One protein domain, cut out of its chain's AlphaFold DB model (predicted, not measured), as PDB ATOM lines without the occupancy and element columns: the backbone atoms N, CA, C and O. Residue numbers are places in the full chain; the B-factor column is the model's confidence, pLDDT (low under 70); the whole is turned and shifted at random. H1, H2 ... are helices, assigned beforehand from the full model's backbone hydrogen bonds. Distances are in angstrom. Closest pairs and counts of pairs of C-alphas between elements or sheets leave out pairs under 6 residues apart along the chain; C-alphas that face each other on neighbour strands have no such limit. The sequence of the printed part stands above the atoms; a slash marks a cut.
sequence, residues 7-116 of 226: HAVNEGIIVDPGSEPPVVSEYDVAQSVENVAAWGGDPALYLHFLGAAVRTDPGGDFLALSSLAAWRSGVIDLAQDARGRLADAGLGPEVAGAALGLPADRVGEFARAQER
ATOM      1  N   HIS A   7      23.979 -20.706 -49.016       94.31
ATOM      2  CA  HIS A   7      23.298 -19.614 -48.319       94.31
ATOM      3  C   HIS A   7      24.294 -18.629 -47.717       94.31
ATOM      4  O   HIS A   7      25.330 -19.030 -47.188       94.31
ATOM      5  N   ALA A   8      23.952 -17.341 -47.773       92.88
ATOM      6  CA  ALA A   8      24.832 -16.247 -47.362       92.88
ATOM      7  C   ALA A   8      25.237 -16.340 -45.882       92.88
ATOM      8  O   ALA A   8      26.359 -16.012 -45.520       92.88
ATOM      9  N   VAL A   9      24.361 -16.873 -45.025       92.69
ATOM     10  CA  VAL A   9      24.634 -17.059 -43.586       92.69
ATOM     11  C   VAL A   9      25.718 -18.100 -43.281       92.69
ATOM     12  O   VAL A   9      26.113 -18.256 -42.128       92.69
ATOM     13  N   ASN A  10      26.183 -18.829 -44.297       93.50
ATOM     14  CA  ASN A  10      27.300 -19.770 -44.203       93.50
ATOM     15  C   ASN A  10      28.591 -19.217 -44.812       93.50
ATOM     16  O   ASN A  10      29.630 -19.874 -44.737       93.50
ATOM     17  N   GLU A  11      28.557 -18.036 -45.432       89.19
ATOM     18  CA  GLU A  11      29.750 -17.438 -46.021       89.19
ATOM     19  C   GLU A  11      30.791 -17.133 -44.937       89.19
ATOM     20  O   GLU A  11      30.491 -16.584 -43.881       89.19
ATOM     21  N   GLY A  12      32.039 -17.531 -45.192       87.38
ATOM     22  CA  GLY A  12      33.148 -17.334 -44.256       87.38
ATOM     23  C   GLY A  12      33.221 -18.345 -43.107       87.38
ATOM     24  O   GLY A  12      34.226 -18.350 -42.397       87.38
ATOM     25  N   ILE A  13      32.235 -19.234 -42.943       90.81
ATOM     26  CA  ILE A  13      32.332 -20.321 -41.965       90.81
ATOM     27  C   ILE A  13      33.320 -21.365 -42.482       90.81
ATOM     28  O   ILE A  13      33.133 -21.961 -43.543       90.81
ATOM     29  N   ILE A  14      34.379 -21.594 -41.710       89.19
ATOM     30  CA  ILE A  14      35.364 -22.637 -41.981       89.19
ATOM     31  C   ILE A  14      35.016 -23.827 -41.092       89.19
ATOM     32  O   ILE A  14      35.186 -23.773 -39.875       89.19
ATOM     33  N   VAL A  15      34.522 -24.894 -41.713       90.50
ATOM     34  CA  VAL A  15      34.267 -26.176 -41.051       90.50
ATOM     35  C   VAL A  15      35.358 -27.175 -41.399       90.50
ATOM     36  O   VAL A  15      35.831 -27.216 -42.536       90.50
ATOM     37  N   ASP A  16      35.754 -27.982 -40.419       84.19
ATOM     38  CA  ASP A  16      36.638 -29.119 -40.648       84.19
ATOM     39  C   ASP A  16      35.785 -30.360 -40.973       84.19
ATOM     40  O   ASP A  16      35.094 -30.865 -40.080       84.19
ATOM     41  N   PRO A  17      35.808 -30.865 -42.221       73.94
ATOM     42  CA  PRO A  17      35.048 -32.050 -42.614       73.94
ATOM     43  C   PRO A  17      35.520 -33.334 -41.913       73.94
ATOM     44  O   PRO A  17      34.814 -34.335 -41.971       73.94
ATOM     45  N   GLY A  18      36.694 -33.322 -41.270       75.19
ATOM     46  CA  GLY A  18      37.217 -34.419 -40.455       75.19
ATOM     47  C   GLY A  18      36.900 -34.305 -38.962       75.19
ATOM     48  O   GLY A  18      37.438 -35.092 -38.186       75.19
ATOM     49  N   SER A  19      36.065 -33.342 -38.549       81.88
ATOM     50  CA  SER A  19      35.694 -33.172 -37.140       81.88
ATOM     51  C   SER A  19      35.085 -34.457 -36.583       81.88
ATOM     52  O   SER A  19      34.088 -34.955 -37.106       81.88
ATOM     53  N   GLU A  20      35.656 -34.973 -35.496       85.75
ATOM     54  CA  GLU A  20      35.070 -36.113 -34.799       85.75
ATOM     55  C   GLU A  20      33.722 -35.715 -34.171       85.75
ATOM     56  O   GLU A  20      33.620 -34.644 -33.554       85.75
ATOM     57  N   PRO A  21      32.677 -36.553 -34.308       87.44
ATOM     58  CA  PRO A  21      31.404 -36.311 -33.648       87.44
ATOM     59  C   PRO A  21      31.559 -36.230 -32.122       87.44
ATOM     60  O   PRO A  21      32.327 -37.005 -31.545       87.44
ATOM     61  N   PRO A  22      30.824 -35.335 -31.435       89.94
ATOM     62  CA  PRO A  22      30.814 -35.326 -29.979       89.94
ATOM     63  C   PRO A  22      30.271 -36.656 -29.440       89.94
ATOM     64  O   PRO A  22      29.315 -37.213 -29.976       89.94
ATOM     65  N   VAL A  23      30.854 -37.145 -28.346       89.88
ATOM     66  CA  VAL A  23      30.350 -38.336 -27.652       89.88
ATOM     67  C   VAL A  23      29.220 -37.915 -26.720       89.88
ATOM     68  O   VAL A  23      29.450 -37.179 -25.761       89.88
ATOM     69  N   VAL A  24      28.011 -38.404 -26.990       90.19
ATOM     70  CA  VAL A  24      26.828 -38.176 -26.156       90.19
ATOM     71  C   VAL A  24      26.246 -39.530 -25.775       90.19
ATOM     72  O   VAL A  24      25.933 -40.344 -26.641       90.19
ATOM     73  N   SER A  25      26.143 -39.795 -24.471       87.88
ATOM     74  CA  SER A  25      25.580 -41.047 -23.960       87.88
ATOM     75  C   SER A  25      24.183 -41.282 -24.534       87.88
ATOM     76  O   SER A  25      23.394 -40.348 -24.611       87.88
ATOM     77  N   GLU A  26      23.876 -42.531 -24.895       89.00
ATOM     78  CA  GLU A  26      22.559 -42.974 -25.399       89.00
ATOM     79  C   GLU A  26      22.197 -42.545 -26.834       89.00
ATOM     80  O   GLU A  26      21.201 -43.039 -27.365       89.00
ATOM     81  N   TYR A  27      23.015 -41.724 -27.502       91.81
ATOM     82  CA  TYR A  27      22.758 -41.273 -28.872       91.81
ATOM     83  C   TYR A  27      23.843 -41.706 -29.857       91.81
ATOM     84  O   TYR A  27      25.041 -41.552 -29.616       91.81
ATOM     85  N   ASP A  28      23.410 -42.197 -31.017       94.56
ATOM     86  CA  ASP A  28      24.287 -42.464 -32.154       94.56
ATOM     87  C   ASP A  28      24.424 -41.201 -33.016       94.56
ATOM     88  O   ASP A  28      23.606 -40.914 -33.895       94.56
ATOM     89  N   VAL A  29      25.463 -40.414 -32.728       95.00
ATOM     90  CA  VAL A  29      25.741 -39.168 -33.454       95.00
ATOM     91  C   VAL A  29      26.212 -39.443 -34.885       95.00
ATOM     92  O   VAL A  29      25.961 -38.636 -35.774       95.00
ATOM     93  N   ALA A  30      26.839 -40.589 -35.163       94.19
ATOM     94  CA  ALA A  30      27.212 -40.933 -36.534       94.19
ATOM     95  C   ALA A  30      25.954 -41.146 -37.391       94.19
ATOM     96  O   ALA A  30      25.847 -40.588 -38.485       94.19
ATOM     97  N   GLN A  31      24.954 -41.848 -36.850       95.50
ATOM     98  CA  GLN A  31      23.676 -42.026 -37.534       95.50
ATOM     99  C   GLN A  31      22.947 -40.694 -37.769       95.50
ATOM    100  O   GLN A  31      22.328 -40.512 -38.821       95.50
ATOM    101  N   SER A  32      23.006 -39.746 -36.826       96.19
ATOM    102  CA  SER A  32      22.376 -38.434 -37.019       96.19
ATOM    103  C   SER A  32      23.063 -37.615 -38.119       96.19
ATOM    104  O   SER A  32      22.375 -36.961 -38.902       96.19
ATOM    105  N   VAL A  33      24.390 -37.710 -38.249       96.56
ATOM    106  CA  VAL A  33      25.159 -37.098 -39.349       96.56
ATOM    107  C   VAL A  33      24.741 -37.670 -40.707       96.56
ATOM    108  O   VAL A  33      24.506 -36.914 -41.652       96.56
ATOM    109  N   GLU A  34      24.601 -38.994 -40.811       96.19
ATOM    110  CA  GLU A  34      24.123 -39.650 -42.034       96.19
ATOM    111  C   GLU A  34      22.706 -39.201 -42.411       96.19
ATOM    112  O   GLU A  34      22.432 -38.919 -43.579       96.19
ATOM    113  N   ASN A  35      21.819 -39.073 -41.422       97.00
ATOM    114  CA  ASN A  35      20.455 -38.596 -41.639       97.00
ATOM    115  C   ASN A  35      20.437 -37.156 -42.167       97.00
ATOM    116  O   ASN A  35      19.714 -36.867 -43.118       97.00
ATOM    117  N   VAL A  36      21.265 -36.266 -41.608       97.38
ATOM    118  CA  VAL A  36      21.401 -34.887 -42.103       97.38
ATOM    119  C   VAL A  36      21.813 -34.873 -43.573       97.38
ATOM    120  O   VAL A  36      21.182 -34.173 -44.368       97.38
ATOM    121  N   ALA A  37      22.803 -35.685 -43.957       95.25
ATOM    122  CA  ALA A  37      23.218 -35.810 -45.353       95.25
ATOM    123  C   ALA A  37      22.068 -36.308 -46.246       95.25
ATOM    124  O   ALA A  37      21.799 -35.739 -47.306       95.25
ATOM    125  N   ALA A  38      21.364 -37.357 -45.809       95.31
ATOM    126  CA  ALA A  38      20.255 -37.958 -46.547       95.31
ATOM    127  C   ALA A  38      19.066 -36.997 -46.722       95.31
ATOM    128  O   ALA A  38      18.356 -37.067 -47.727       95.31
ATOM    129  N   TRP A  39      18.864 -36.084 -45.773       95.00
ATOM    130  CA  TRP A  39      17.829 -35.051 -45.824       95.00
ATOM    131  C   TRP A  39      18.287 -33.749 -46.497       95.00
ATOM    132  O   TRP A  39      17.518 -32.789 -46.564       95.00
ATOM    133  N   GLY A  40      19.508 -33.719 -47.043       92.19
ATOM    134  CA  GLY A  40      20.025 -32.615 -47.852       92.19
ATOM    135  C   GLY A  40      20.681 -31.474 -47.071       92.19
ATOM    136  O   GLY A  40      20.944 -30.430 -47.664       92.19
ATOM    137  N   GLY A  41      20.946 -31.653 -45.775       95.19
ATOM    138  CA  GLY A  41      21.783 -30.739 -44.996       95.19
ATOM    139  C   GLY A  41      23.278 -30.996 -45.201       95.19
ATOM    140  O   GLY A  41      23.676 -31.997 -45.797       95.19
ATOM    141  N   ASP A  42      24.112 -30.092 -44.692       95.38
ATOM    142  CA  ASP A  42      25.574 -30.205 -44.714       95.38
ATOM    143  C   ASP A  42      26.095 -30.886 -43.427       95.38
ATOM    144  O   ASP A  42      26.035 -30.290 -42.345       95.38
ATOM    145  N   PRO A  43      26.656 -32.110 -43.518       95.94
ATOM    146  CA  PRO A  43      27.191 -32.845 -42.370       95.94
ATOM    147  C   PRO A  43      28.267 -32.100 -41.574       95.94
ATOM    148  O   PRO A  43      28.320 -32.214 -40.349       95.94
ATOM    149  N   ALA A  44      29.126 -31.334 -42.249       95.81
ATOM    150  CA  ALA A  44      30.220 -30.623 -41.602       95.81
ATOM    151  C   ALA A  44      29.700 -29.397 -40.838       95.81
ATOM    152  O   ALA A  44      30.130 -29.154 -39.709       95.81
ATOM    153  N   LEU A  45      28.726 -28.667 -41.400       96.75
ATOM    154  CA  LEU A  45      28.028 -27.604 -40.662       96.75
ATOM    155  C   LEU A  45      27.247 -28.173 -39.477       96.75
ATOM    156  O   LEU A  45      27.301 -27.610 -38.385       96.75
ATOM    157  N   TYR A  46      26.567 -29.304 -39.659       97.56
ATOM    158  CA  TYR A  46      25.847 -29.965 -38.577       97.56
ATOM    159  C   TYR A  46      26.764 -30.313 -37.400       97.56
ATOM    160  O   TYR A  46      26.483 -29.908 -36.273       97.56
ATOM    161  N   LEU A  47      27.888 -30.991 -37.654       97.06
ATOM    162  CA  LEU A  47      28.860 -31.335 -36.613       97.06
ATOM    163  C   LEU A  47      29.469 -30.102 -35.948       97.06
ATOM    164  O   LEU A  47      29.647 -30.087 -34.727       97.06
ATOM    165  N   HIS A  48      29.752 -29.059 -36.727       96.75
ATOM    166  CA  HIS A  48      30.278 -27.802 -36.210       96.75
ATOM    167  C   HIS A  48      29.344 -27.189 -35.154       96.75
ATOM    168  O   HIS A  48      29.774 -26.923 -34.026       96.75
ATOM    169  N   PHE A  49      28.065 -27.014 -35.492       97.56
ATOM    170  CA  PHE A  49      27.090 -26.387 -34.597       97.56
ATOM    171  C   PHE A  49      26.636 -27.308 -33.466       97.56
ATOM    172  O   PHE A  49      26.543 -26.866 -32.320       97.56
ATOM    173  N   LEU A  50      26.432 -28.600 -33.739       97.12
ATOM    174  CA  LEU A  50      26.105 -29.575 -32.700       97.12
ATOM    175  C   LEU A  50      27.226 -29.655 -31.659       97.12
ATOM    176  O   LEU A  50      26.964 -29.592 -30.462       97.12
ATOM    177  N   GLY A  51      28.482 -29.745 -32.103       95.62
ATOM    178  CA  GLY A  51      29.635 -29.781 -31.212       95.62
ATOM    179  C   GLY A  51      29.765 -28.513 -30.365       95.62
ATOM    180  O   GLY A  51      30.117 -28.600 -29.189       95.62
ATOM    181  N   ALA A  52      29.468 -27.336 -30.926       95.88
ATOM    182  CA  ALA A  52      29.438 -26.085 -30.168       95.88
ATOM    183  C   ALA A  52      28.353 -26.097 -29.082       95.88
ATOM    184  O   ALA A  52      28.634 -25.758 -27.930       95.88
ATOM    185  N   ALA A  53      27.148 -26.549 -29.422       96.38
ATOM    186  CA  ALA A  53      26.040 -26.654 -28.482       96.38
ATOM    187  C   ALA A  53      26.324 -27.665 -27.357       96.38
ATOM    188  O   ALA A  53      26.208 -27.316 -26.186       96.38
ATOM    189  N   VAL A  54      26.803 -28.871 -27.688       96.12
ATOM    190  CA  VAL A  54      27.149 -29.916 -26.703       96.12
ATOM    191  C   VAL A  54      28.288 -29.477 -25.783       96.12
ATOM    192  O   VAL A  54      28.267 -29.783 -24.599       96.12
ATOM    193  N   ARG A  55      29.287 -28.727 -26.269       95.56
ATOM    194  CA  ARG A  55      30.322 -28.164 -25.378       95.56
ATOM    195  C   ARG A  55      29.766 -27.115 -24.417       95.56
ATOM    196  O   ARG A  55      30.300 -26.968 -23.322       95.56
ATOM    197  N   THR A  56      28.741 -26.384 -24.844       96.56
ATOM    198  CA  THR A  56      28.084 -25.354 -24.029       96.56
ATOM    199  C   THR A  56      27.185 -25.992 -22.968       96.56
ATOM    200  O   THR A  56      27.155 -25.512 -21.839       96.56
ATOM    201  N   ASP A  57      26.514 -27.099 -23.300       94.56
ATOM    202  CA  ASP A  57      25.676 -27.867 -22.374       94.56
ATOM    203  C   ASP A  57      25.782 -29.391 -22.610       94.56
ATOM    204  O   ASP A  57      24.958 -29.979 -23.316       94.56
ATOM    205  N   PRO A  58      26.797 -30.061 -22.023       91.06
ATOM    206  CA  PRO A  58      27.046 -31.489 -22.251       91.06
ATOM    207  C   PRO A  58      25.944 -32.431 -21.753       91.06
ATOM    208  O   PRO A  58      25.914 -33.592 -22.158       91.06
ATOM    209  N   GLY A  59      25.083 -31.964 -20.844       89.56
ATOM    210  CA  GLY A  59      23.980 -32.736 -20.263       89.56
ATOM    211  C   GLY A  59      22.598 -32.278 -20.728       89.56
ATOM    212  O   GLY A  59      21.601 -32.721 -20.158       89.56
ATOM    213  N   GLY A  60      22.547 -31.373 -21.708       89.38
ATOM    214  CA  GLY A  60      21.316 -30.779 -22.209       89.38
ATOM    215  C   GLY A  60      20.444 -31.740 -23.012       89.38
ATOM    216  O   GLY A  60      20.801 -32.892 -23.275       89.38
ATOM    217  N   ASP A  61      19.287 -31.245 -23.452       93.38
ATOM    218  CA  ASP A  61      18.399 -31.978 -24.359       93.38
ATOM    219  C   ASP A  61      19.066 -32.147 -25.734       93.38
ATOM    220  O   ASP A  61      18.940 -31.300 -26.621       93.38
ATOM    221  N   PHE A  62      19.772 -33.265 -25.921       93.38
ATOM    222  CA  PHE A  62      20.461 -33.583 -27.170       93.38
ATOM    223  C   PHE A  62      19.526 -33.563 -28.381       93.38
ATOM    224  O   PHE A  62      19.928 -33.122 -29.459       93.38
ATOM    225  N   LEU A  63      18.272 -33.991 -28.220       94.06
ATOM    226  CA  LEU A  63      17.317 -33.957 -29.316       94.06
ATOM    227  C   LEU A  63      17.047 -32.502 -29.724       94.06
ATOM    228  O   LEU A  63      17.044 -32.205 -30.916       94.06
ATOM    229  N   ALA A  64      16.944 -31.578 -28.762       95.50
ATOM    230  CA  ALA A  64      16.797 -30.157 -29.067       95.50
ATOM    231  C   ALA A  64      18.002 -29.577 -29.809       95.50
ATOM    232  O   ALA A  64      17.835 -28.893 -30.823       95.50
ATOM    233  N   LEU A  65      19.209 -29.897 -29.336       96.12
ATOM    234  CA  LEU A  65      20.452 -29.432 -29.951       96.12
ATOM    235  C   LEU A  65      20.608 -29.981 -31.369       96.12
ATOM    236  O   LEU A  65      20.962 -29.242 -32.288       96.12
ATOM    237  N   SER A  66      20.303 -31.265 -31.556       96.44
ATOM    238  CA  SER A  66      20.399 -31.935 -32.849       96.44
ATOM    239  C   SER A  66      19.391 -31.385 -33.862       96.44
ATOM    240  O   SER A  66      19.789 -31.133 -34.996       96.44
ATOM    241  N   SER A  67      18.143 -31.101 -33.466       97.38
ATOM    242  CA  SER A  67      17.150 -30.472 -34.346       97.38
ATOM    243  C   SER A  67      17.572 -29.066 -34.781       97.38
ATOM    244  O   SER A  67      17.484 -28.740 -35.966       97.38
ATOM    245  N   LEU A  68      18.074 -28.238 -33.855       97.88
ATOM    246  CA  LEU A  68      18.559 -26.889 -34.172       97.88
ATOM    247  C   LEU A  68      19.779 -26.920 -35.090       97.88
ATOM    248  O   LEU A  68      19.784 -26.231 -36.108       97.88
ATOM    249  N   ALA A  69      20.778 -27.744 -34.771       97.81
ATOM    250  CA  ALA A  69      21.979 -27.880 -35.587       97.81
ATOM    251  C   ALA A  69      21.658 -28.451 -36.979       97.81
ATOM    252  O   ALA A  69      22.226 -28.008 -37.977       97.81
ATOM    253  N   ALA A  70      20.727 -29.405 -37.075       98.19
ATOM    254  CA  ALA A  70      20.314 -29.980 -38.351       98.19
ATOM    255  C   ALA A  70      19.584 -28.942 -39.216       98.19
ATOM    256  O   ALA A  70      19.933 -28.767 -40.386       98.19
ATOM    257  N   TRP A  71      18.650 -28.178 -38.641       98.19
ATOM    258  CA  TRP A  71      18.027 -27.051 -39.339       98.19
ATOM    259  C   TRP A  71      19.071 -26.014 -39.776       98.19
ATOM    260  O   TRP A  71      19.112 -25.639 -40.947       98.19
ATOM    261  N   ARG A  72      19.985 -25.631 -38.873       97.88
ATOM    262  CA  ARG A  72      21.089 -24.700 -39.143       97.88
ATOM    263  C   ARG A  72      21.998 -25.168 -40.281       97.88
ATOM    264  O   ARG A  72      22.550 -24.333 -40.996       97.88
ATOM    265  N   SER A  73      22.138 -26.479 -40.462       97.38
ATOM    266  CA  SER A  73      22.899 -27.102 -41.552       97.38
ATOM    267  C   SER A  73      22.134 -27.226 -42.878       97.38
ATOM    268  O   SER A  73      22.690 -27.724 -43.853       97.38
ATOM    269  N   GLY A  74      20.876 -26.775 -42.935       97.25
ATOM    270  CA  GLY A  74      20.070 -26.716 -44.157       97.25
ATOM    271  C   GLY A  74      18.958 -27.765 -44.271       97.25
ATOM    272  O   GLY A  74      18.300 -27.822 -45.312       97.25
ATOM    273  N   VAL A  75      18.698 -28.572 -43.234       97.50
ATOM    274  CA  VAL A  75      17.593 -29.550 -43.239       97.50
ATOM    275  C   VAL A  75      16.250 -28.840 -43.027       97.50
ATOM    276  O   VAL A  75      15.764 -28.698 -41.905       97.50
ATOM    277  N   ILE A  76      15.632 -28.398 -44.124       95.62
ATOM    278  CA  ILE A  76      14.391 -27.599 -44.114       95.62
ATOM    279  C   ILE A  76      13.219 -28.314 -43.440       95.62
ATOM    280  O   ILE A  76      12.411 -27.678 -42.764       95.62
ATOM    281  N   ASP A  77      13.138 -29.637 -43.576       95.06
ATOM    282  CA  ASP A  77      12.030 -30.416 -43.016       95.06
ATOM    283  C   ASP A  77      12.025 -30.410 -41.471       95.06
ATOM    284  O   ASP A  77      10.991 -30.676 -40.859       95.06
ATOM    285  N   LEU A  78      13.136 -30.018 -40.832       96.44
ATOM    286  CA  LEU A  78      13.240 -29.844 -39.378       96.44
ATOM    287  C   LEU A  78      13.001 -28.405 -38.905       96.44
ATOM    288  O   LEU A  78      12.950 -28.167 -37.701       96.44
ATOM    289  N   ALA A  79      12.800 -27.440 -39.809       96.06
ATOM    290  CA  ALA A  79      12.677 -26.028 -39.449       96.06
ATOM    291  C   ALA A  79      11.535 -25.756 -38.458       96.06
ATOM    292  O   ALA A  79      11.645 -24.875 -37.608       96.06
ATOM    293  N   GLN A  80      10.411 -26.471 -38.569       94.69
ATOM    294  CA  GLN A  80       9.281 -26.298 -37.654       94.69
ATOM    295  C   GLN A  80       9.587 -26.853 -36.253       94.69
ATOM    296  O   GLN A  80       9.340 -26.158 -35.270       94.69
ATOM    297  N   ASP A  81      10.134 -28.068 -36.160       95.75
ATOM    298  CA  ASP A  81      10.516 -28.690 -34.882       95.75
ATOM    299  C   ASP A  81      11.605 -27.869 -34.177       95.75
ATOM    300  O   ASP A  81      11.476 -27.527 -33.002       95.75
ATOM    301  N   ALA A  82      12.627 -27.449 -34.927       96.50
ATOM    302  CA  ALA A  82      13.708 -26.610 -34.429       96.50
ATOM    303  C   ALA A  82      13.194 -25.271 -33.871       96.50
ATOM    304  O   ALA A  82      13.594 -24.867 -32.781       96.50
ATOM    305  N   ARG A  83      12.258 -24.605 -34.562       95.06
ATOM    306  CA  ARG A  83      11.618 -23.374 -34.062       95.06
ATOM    307  C   ARG A  83      10.753 -23.620 -32.825       95.06
ATOM    308  O   ARG A  83      10.761 -22.790 -31.921       95.06
ATOM    309  N   GLY A  84      10.054 -24.754 -32.756       94.06
ATOM    310  CA  GLY A  84       9.305 -25.158 -31.563       94.06
ATOM    311  C   GLY A  84      10.210 -25.316 -30.339       94.06
ATOM    312  O   GLY A  84       9.899 -24.793 -29.275       94.06
ATOM    313  N   ARG A  85      11.370 -25.956 -30.518       93.94
ATOM    314  CA  ARG A  85      12.393 -26.131 -29.474       93.94
ATOM    315  C   ARG A  85      13.088 -24.832 -29.092       93.94
ATOM    316  O   ARG A  85      13.393 -24.628 -27.926       93.94
ATOM    317  N   LEU A  86      13.306 -23.938 -30.054       93.25
ATOM    318  CA  LEU A  86      13.851 -22.605 -29.793       93.25
ATOM    319  C   LEU A  86      12.913 -21.749 -28.931       93.25
ATOM    320  O   LEU A  86      13.373 -20.907 -28.165       93.25
ATOM    321  N   ALA A  87      11.602 -21.940 -29.087       89.12
ATOM    322  CA  ALA A  87      10.584 -21.255 -28.298       89.12
ATOM    323  C   ALA A  87      10.376 -21.881 -26.905       89.12
ATOM    324  O   ALA A  87       9.740 -21.255 -26.053       89.12
ATOM    325  N   ASP A  88      10.888 -23.092 -26.663       84.19
ATOM    326  CA  ASP A  88      10.818 -23.749 -25.362       84.19
ATOM    327  C   ASP A  88      11.768 -23.069 -24.361       84.19
ATOM    328  O   ASP A  88      12.960 -22.884 -24.613       84.19
ATOM    329  N   ALA A  89      11.240 -22.712 -23.189       69.19
ATOM    330  CA  ALA A  89      11.976 -22.020 -22.134       69.19
ATOM    331  C   ALA A  89      13.098 -22.872 -21.508       69.19
ATOM    332  O   ALA A  89      13.925 -22.335 -20.770       69.19
ATOM    333  N   GLY A  90      13.122 -24.183 -21.778       81.38
ATOM    334  CA  GLY A  90      14.171 -25.089 -21.312       81.38
ATOM    335  C   GLY A  90      15.534 -24.874 -21.976       81.38
ATOM    336  O   GLY A  90      16.550 -25.232 -21.382       81.38
ATOM    337  N   LEU A  91      15.588 -24.268 -23.170       88.94
ATOM    338  CA  LEU A  91      16.843 -24.055 -23.887       88.94
ATOM    339  C   LEU A  91      17.414 -22.659 -23.606       88.94
ATOM    340  O   LEU A  91      16.913 -21.642 -24.085       88.94
ATOM    341  N   GLY A  92      18.498 -22.607 -22.830       93.38
ATOM    342  CA  GLY A  92      19.182 -21.351 -22.524       93.38
ATOM    343  C   GLY A  92      19.720 -20.647 -23.786       93.38
ATOM    344  O   GLY A  92      20.168 -21.317 -24.722       93.38
ATOM    345  N   PRO A  93      19.746 -19.299 -23.822       95.19
ATOM    346  CA  PRO A  93      20.153 -18.532 -25.004       95.19
ATOM    347  C   PRO A  93      21.607 -18.778 -25.432       95.19
ATOM    348  O   PRO A  93      21.899 -18.723 -26.619       95.19
ATOM    349  N   GLU A  94      22.510 -19.097 -24.501       96.94
ATOM    350  CA  GLU A  94      23.896 -19.495 -24.805       96.94
ATOM    351  C   GLU A  94      23.938 -20.773 -25.657       96.94
ATOM    352  O   GLU A  94      24.599 -20.836 -26.691       96.94
ATOM    353  N   VAL A  95      23.161 -21.782 -25.257       96.62
ATOM    354  CA  VAL A  95      23.117 -23.090 -25.918       96.62
ATOM    355  C   VAL A  95      22.430 -22.984 -27.281       96.62
ATOM    356  O   VAL A  95      22.937 -23.496 -28.280       96.62
ATOM    357  N   ALA A  96      21.310 -22.260 -27.346       96.62
ATOM    358  CA  ALA A  96      20.617 -21.968 -28.598       96.62
ATOM    359  C   ALA A  96      21.494 -21.153 -29.564       96.62
ATOM    360  O   ALA A  96      21.547 -21.449 -30.757       96.62
ATOM    361  N   GLY A  97      22.216 -20.154 -29.047       96.62
ATOM    362  CA  GLY A  97      23.166 -19.348 -29.810       96.62
ATOM    363  C   GLY A  97      24.283 -20.203 -30.399       96.62
ATOM    364  O   GLY A  97      24.540 -20.131 -31.599       96.62
ATOM    365  N   ALA A  98      24.868 -21.099 -29.600       97.12
ATOM    366  CA  ALA A  98      25.879 -22.045 -30.064       97.12
ATOM    367  C   ALA A  98      25.357 -22.988 -31.167       97.12
ATOM    368  O   ALA A  98      26.050 -23.200 -32.162       97.12
ATOM    369  N   ALA A  99      24.127 -23.502 -31.039       96.94
ATOM    370  CA  ALA A  99      23.505 -24.376 -32.041       96.94
ATOM    371  C   ALA A  99      23.130 -23.653 -33.352       96.94
ATOM    372  O   ALA A  99      23.041 -24.283 -34.404       96.94
ATOM    373  N   LEU A 100      22.900 -22.338 -33.300       96.00
ATOM    374  CA  LEU A 100      22.517 -21.515 -34.455       96.00
ATOM    375  C   LEU A 100      23.685 -20.707 -35.039       96.00
ATOM    376  O   LEU A 100      23.543 -20.113 -36.108       96.00
ATOM    377  N   GLY A 101      24.834 -20.651 -34.363       95.12
ATOM    378  CA  GLY A 101      25.934 -19.757 -34.735       95.12
ATOM    379  C   GLY A 101      25.597 -18.279 -34.529       95.12
ATOM    380  O   GLY A 101      25.992 -17.441 -35.338       95.12
ATOM    381  N   LEU A 102      24.832 -17.966 -33.483       95.06
ATOM    382  CA  LEU A 102      24.406 -16.616 -33.130       95.06
ATOM    383  C   LEU A 102      24.945 -16.209 -31.753       95.06
ATOM    384  O   LEU A 102      25.027 -17.050 -30.857       95.06
ATOM    385  N   PRO A 103      25.234 -14.915 -31.537       94.81
ATOM    386  CA  PRO A 103      25.391 -14.376 -30.193       94.81
ATOM    387  C   PRO A 103      24.139 -14.639 -29.339       94.81
ATOM    388  O   PRO A 103      23.013 -14.493 -29.824       94.81
ATOM    389  N   ALA A 104      24.326 -15.006 -28.069       95.44
ATOM    390  CA  ALA A 104      23.234 -15.374 -27.160       95.44
ATOM    391  C   ALA A 104      22.171 -14.264 -27.012       95.44
ATOM    392  O   ALA A 104      20.972 -14.538 -26.952       95.44
ATOM    393  N   ASP A 105      22.590 -12.995 -27.024       95.00
ATOM    394  CA  ASP A 105      21.717 -11.818 -26.944       95.00
ATOM    395  C   ASP A 105      20.853 -11.606 -28.202       95.00
ATOM    396  O   ASP A 105      19.821 -10.938 -28.139       95.00
ATOM    397  N   ARG A 106      21.219 -12.223 -29.334       94.88
ATOM    398  CA  ARG A 106      20.476 -12.155 -30.604       94.88
ATOM    399  C   ARG A 106      19.485 -13.293 -30.808       94.88
ATOM    400  O   ARG A 106      18.613 -13.183 -31.668       94.88
ATOM    401  N   VAL A 107      19.549 -14.352 -30.003       95.19
ATOM    402  CA  VAL A 107      18.670 -15.526 -30.138       95.19
ATOM    403  C   VAL A 107      17.194 -15.147 -30.024       95.19
ATOM    404  O   VAL A 107      16.380 -15.543 -30.857       95.19
ATOM    405  N   GLY A 108      16.837 -14.327 -29.032       93.31
ATOM    406  CA  GLY A 108      15.448 -13.907 -28.834       93.31
ATOM    407  C   GLY A 108      14.925 -12.977 -29.936       93.31
ATOM    408  O   GLY A 108      13.726 -12.960 -30.212       93.31
ATOM    409  N   GLU A 109      15.792 -12.178 -30.559       92.88
ATOM    410  CA  GLU A 109      15.438 -11.363 -31.730       92.88
ATOM    411  C   GLU A 109      15.191 -12.263 -32.945       92.88
ATOM    412  O   GLU A 109      14.137 -12.171 -33.575       92.88
ATOM    413  N   PHE A 110      16.121 -13.184 -33.215       94.25
ATOM    414  CA  PHE A 110      16.024 -14.159 -34.296       94.25
ATOM    415  C   PHE A 110      14.747 -15.003 -34.198       94.25
ATOM    416  O   PHE A 110      13.995 -15.078 -35.169       94.25
ATOM    417  N   ALA A 111      14.450 -15.563 -33.020       93.88
ATOM    418  CA  ALA A 111      13.263 -16.386 -32.800       93.88
ATOM    419  C   ALA A 111      11.963 -15.641 -33.156       93.88
ATOM    420  O   ALA A 111      11.129 -16.165 -33.891       93.88
ATOM    421  N   ARG A 112      11.820 -14.383 -32.713       91.88
ATOM    422  CA  ARG A 112      10.640 -13.551 -33.018       91.88
ATOM    423  C   ARG A 112      10.561 -13.157 -34.491       91.88
ATOM    424  O   ARG A 112       9.469 -13.024 -35.035       91.88
ATOM    425  N   ALA A 113      11.700 -12.920 -35.138       91.69
ATOM    426  CA  ALA A 113      11.731 -12.556 -36.551       91.69
ATOM    427  C   ALA A 113      11.325 -13.738 -37.453       91.69
ATOM    428  O   ALA A 113      10.584 -13.553 -38.419       91.69
ATOM    429  N   GLN A 114      11.723 -14.956 -37.078       92.06
ATOM    430  CA  GLN A 114      11.400 -16.203 -37.780       92.06
ATOM    431  C   GLN A 114       9.903 -16.560 -37.792       92.06
ATOM    432  O   GLN A 114       9.467 -17.361 -38.621       92.06
ATOM    433  N   GLU A 115       9.087 -15.953 -36.925       89.00
ATOM    434  CA  GLU A 115       7.620 -16.077 -36.972       89.00
ATOM    435  C   GLU A 115       7.003 -15.375 -38.191       89.00
ATOM    436  O   GLU A 115       5.885 -15.693 -38.593       89.00
ATOM    437  N   ARG A 116       7.706 -14.390 -38.761       87.94
ATOM    438  CA  ARG A 116       7.176 -13.491 -39.799       87.94
ATOM    439  C   ARG A 116       7.929 -13.596 -41.113       87.94
ATOM    440  O   ARG A 116       7.344 -13.357 -42.163       87.94
TER     441      ARG A 116
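Overview. This is residues 7 to 116 of the 226 residues of an uncharacterized protein of Frondihabitans australicus (UniProt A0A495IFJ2). After an unnamed stretch, residues 7 to 28, H1, H2 and H3 make an up-and-down bundle, each running against the one before. H4 packs on H3, H5 packs on H2 and H3, and H6 packs on H5. The all-helix printed part has 110 residues with six named helices, H1 to H6. It is compact, radius of gyration of the C-alphas 12.8 A, spanning 34 by 31 by 24 A.

Arrangement. H1, residues 29 to 38, forms a hairpin with H2, residues 43 to 56, touching residues 43 to 47 alone; closest C-alphas, Val 33 and Pro 43, 5.6 A. H2 and H3, residues 62 to 72, form another; closest C-alphas, Leu 50 and Ala 69, 5.3 A. H4, residues 76 to 86, touches H3; closest C-alphas, Leu 68 and Ala 82, 4.9 A. H5, residues 93 to 100, touches H2 at a shallow tilt of 13 degrees, opposite ways; closest C-alphas, Phe 49 and Ala 99, 4.8 A. H6, residues 104 to 114, touches H5; closest C-alphas, Gly 97 and Ala 104, 4.8 A. Every O i to N i+4 pair is within hydrogen-bond range in H1, H2, H3 and H5, and 5 of 7 in H4 and in H6.

Along the chain. H1 begins at C-alpha 29 (25.741, -39.168, -33.454); H6 ends at C-alpha 114 (11.400, -16.203, -37.780). H2 is 19.8 A long.

Size, cuts and confidence. The farthest C-alphas, Ser 25 and Arg 116, are 36.7 A apart. The printed part has no cut, no link between helices is long, and residue 89 alone is under pLDDT 70.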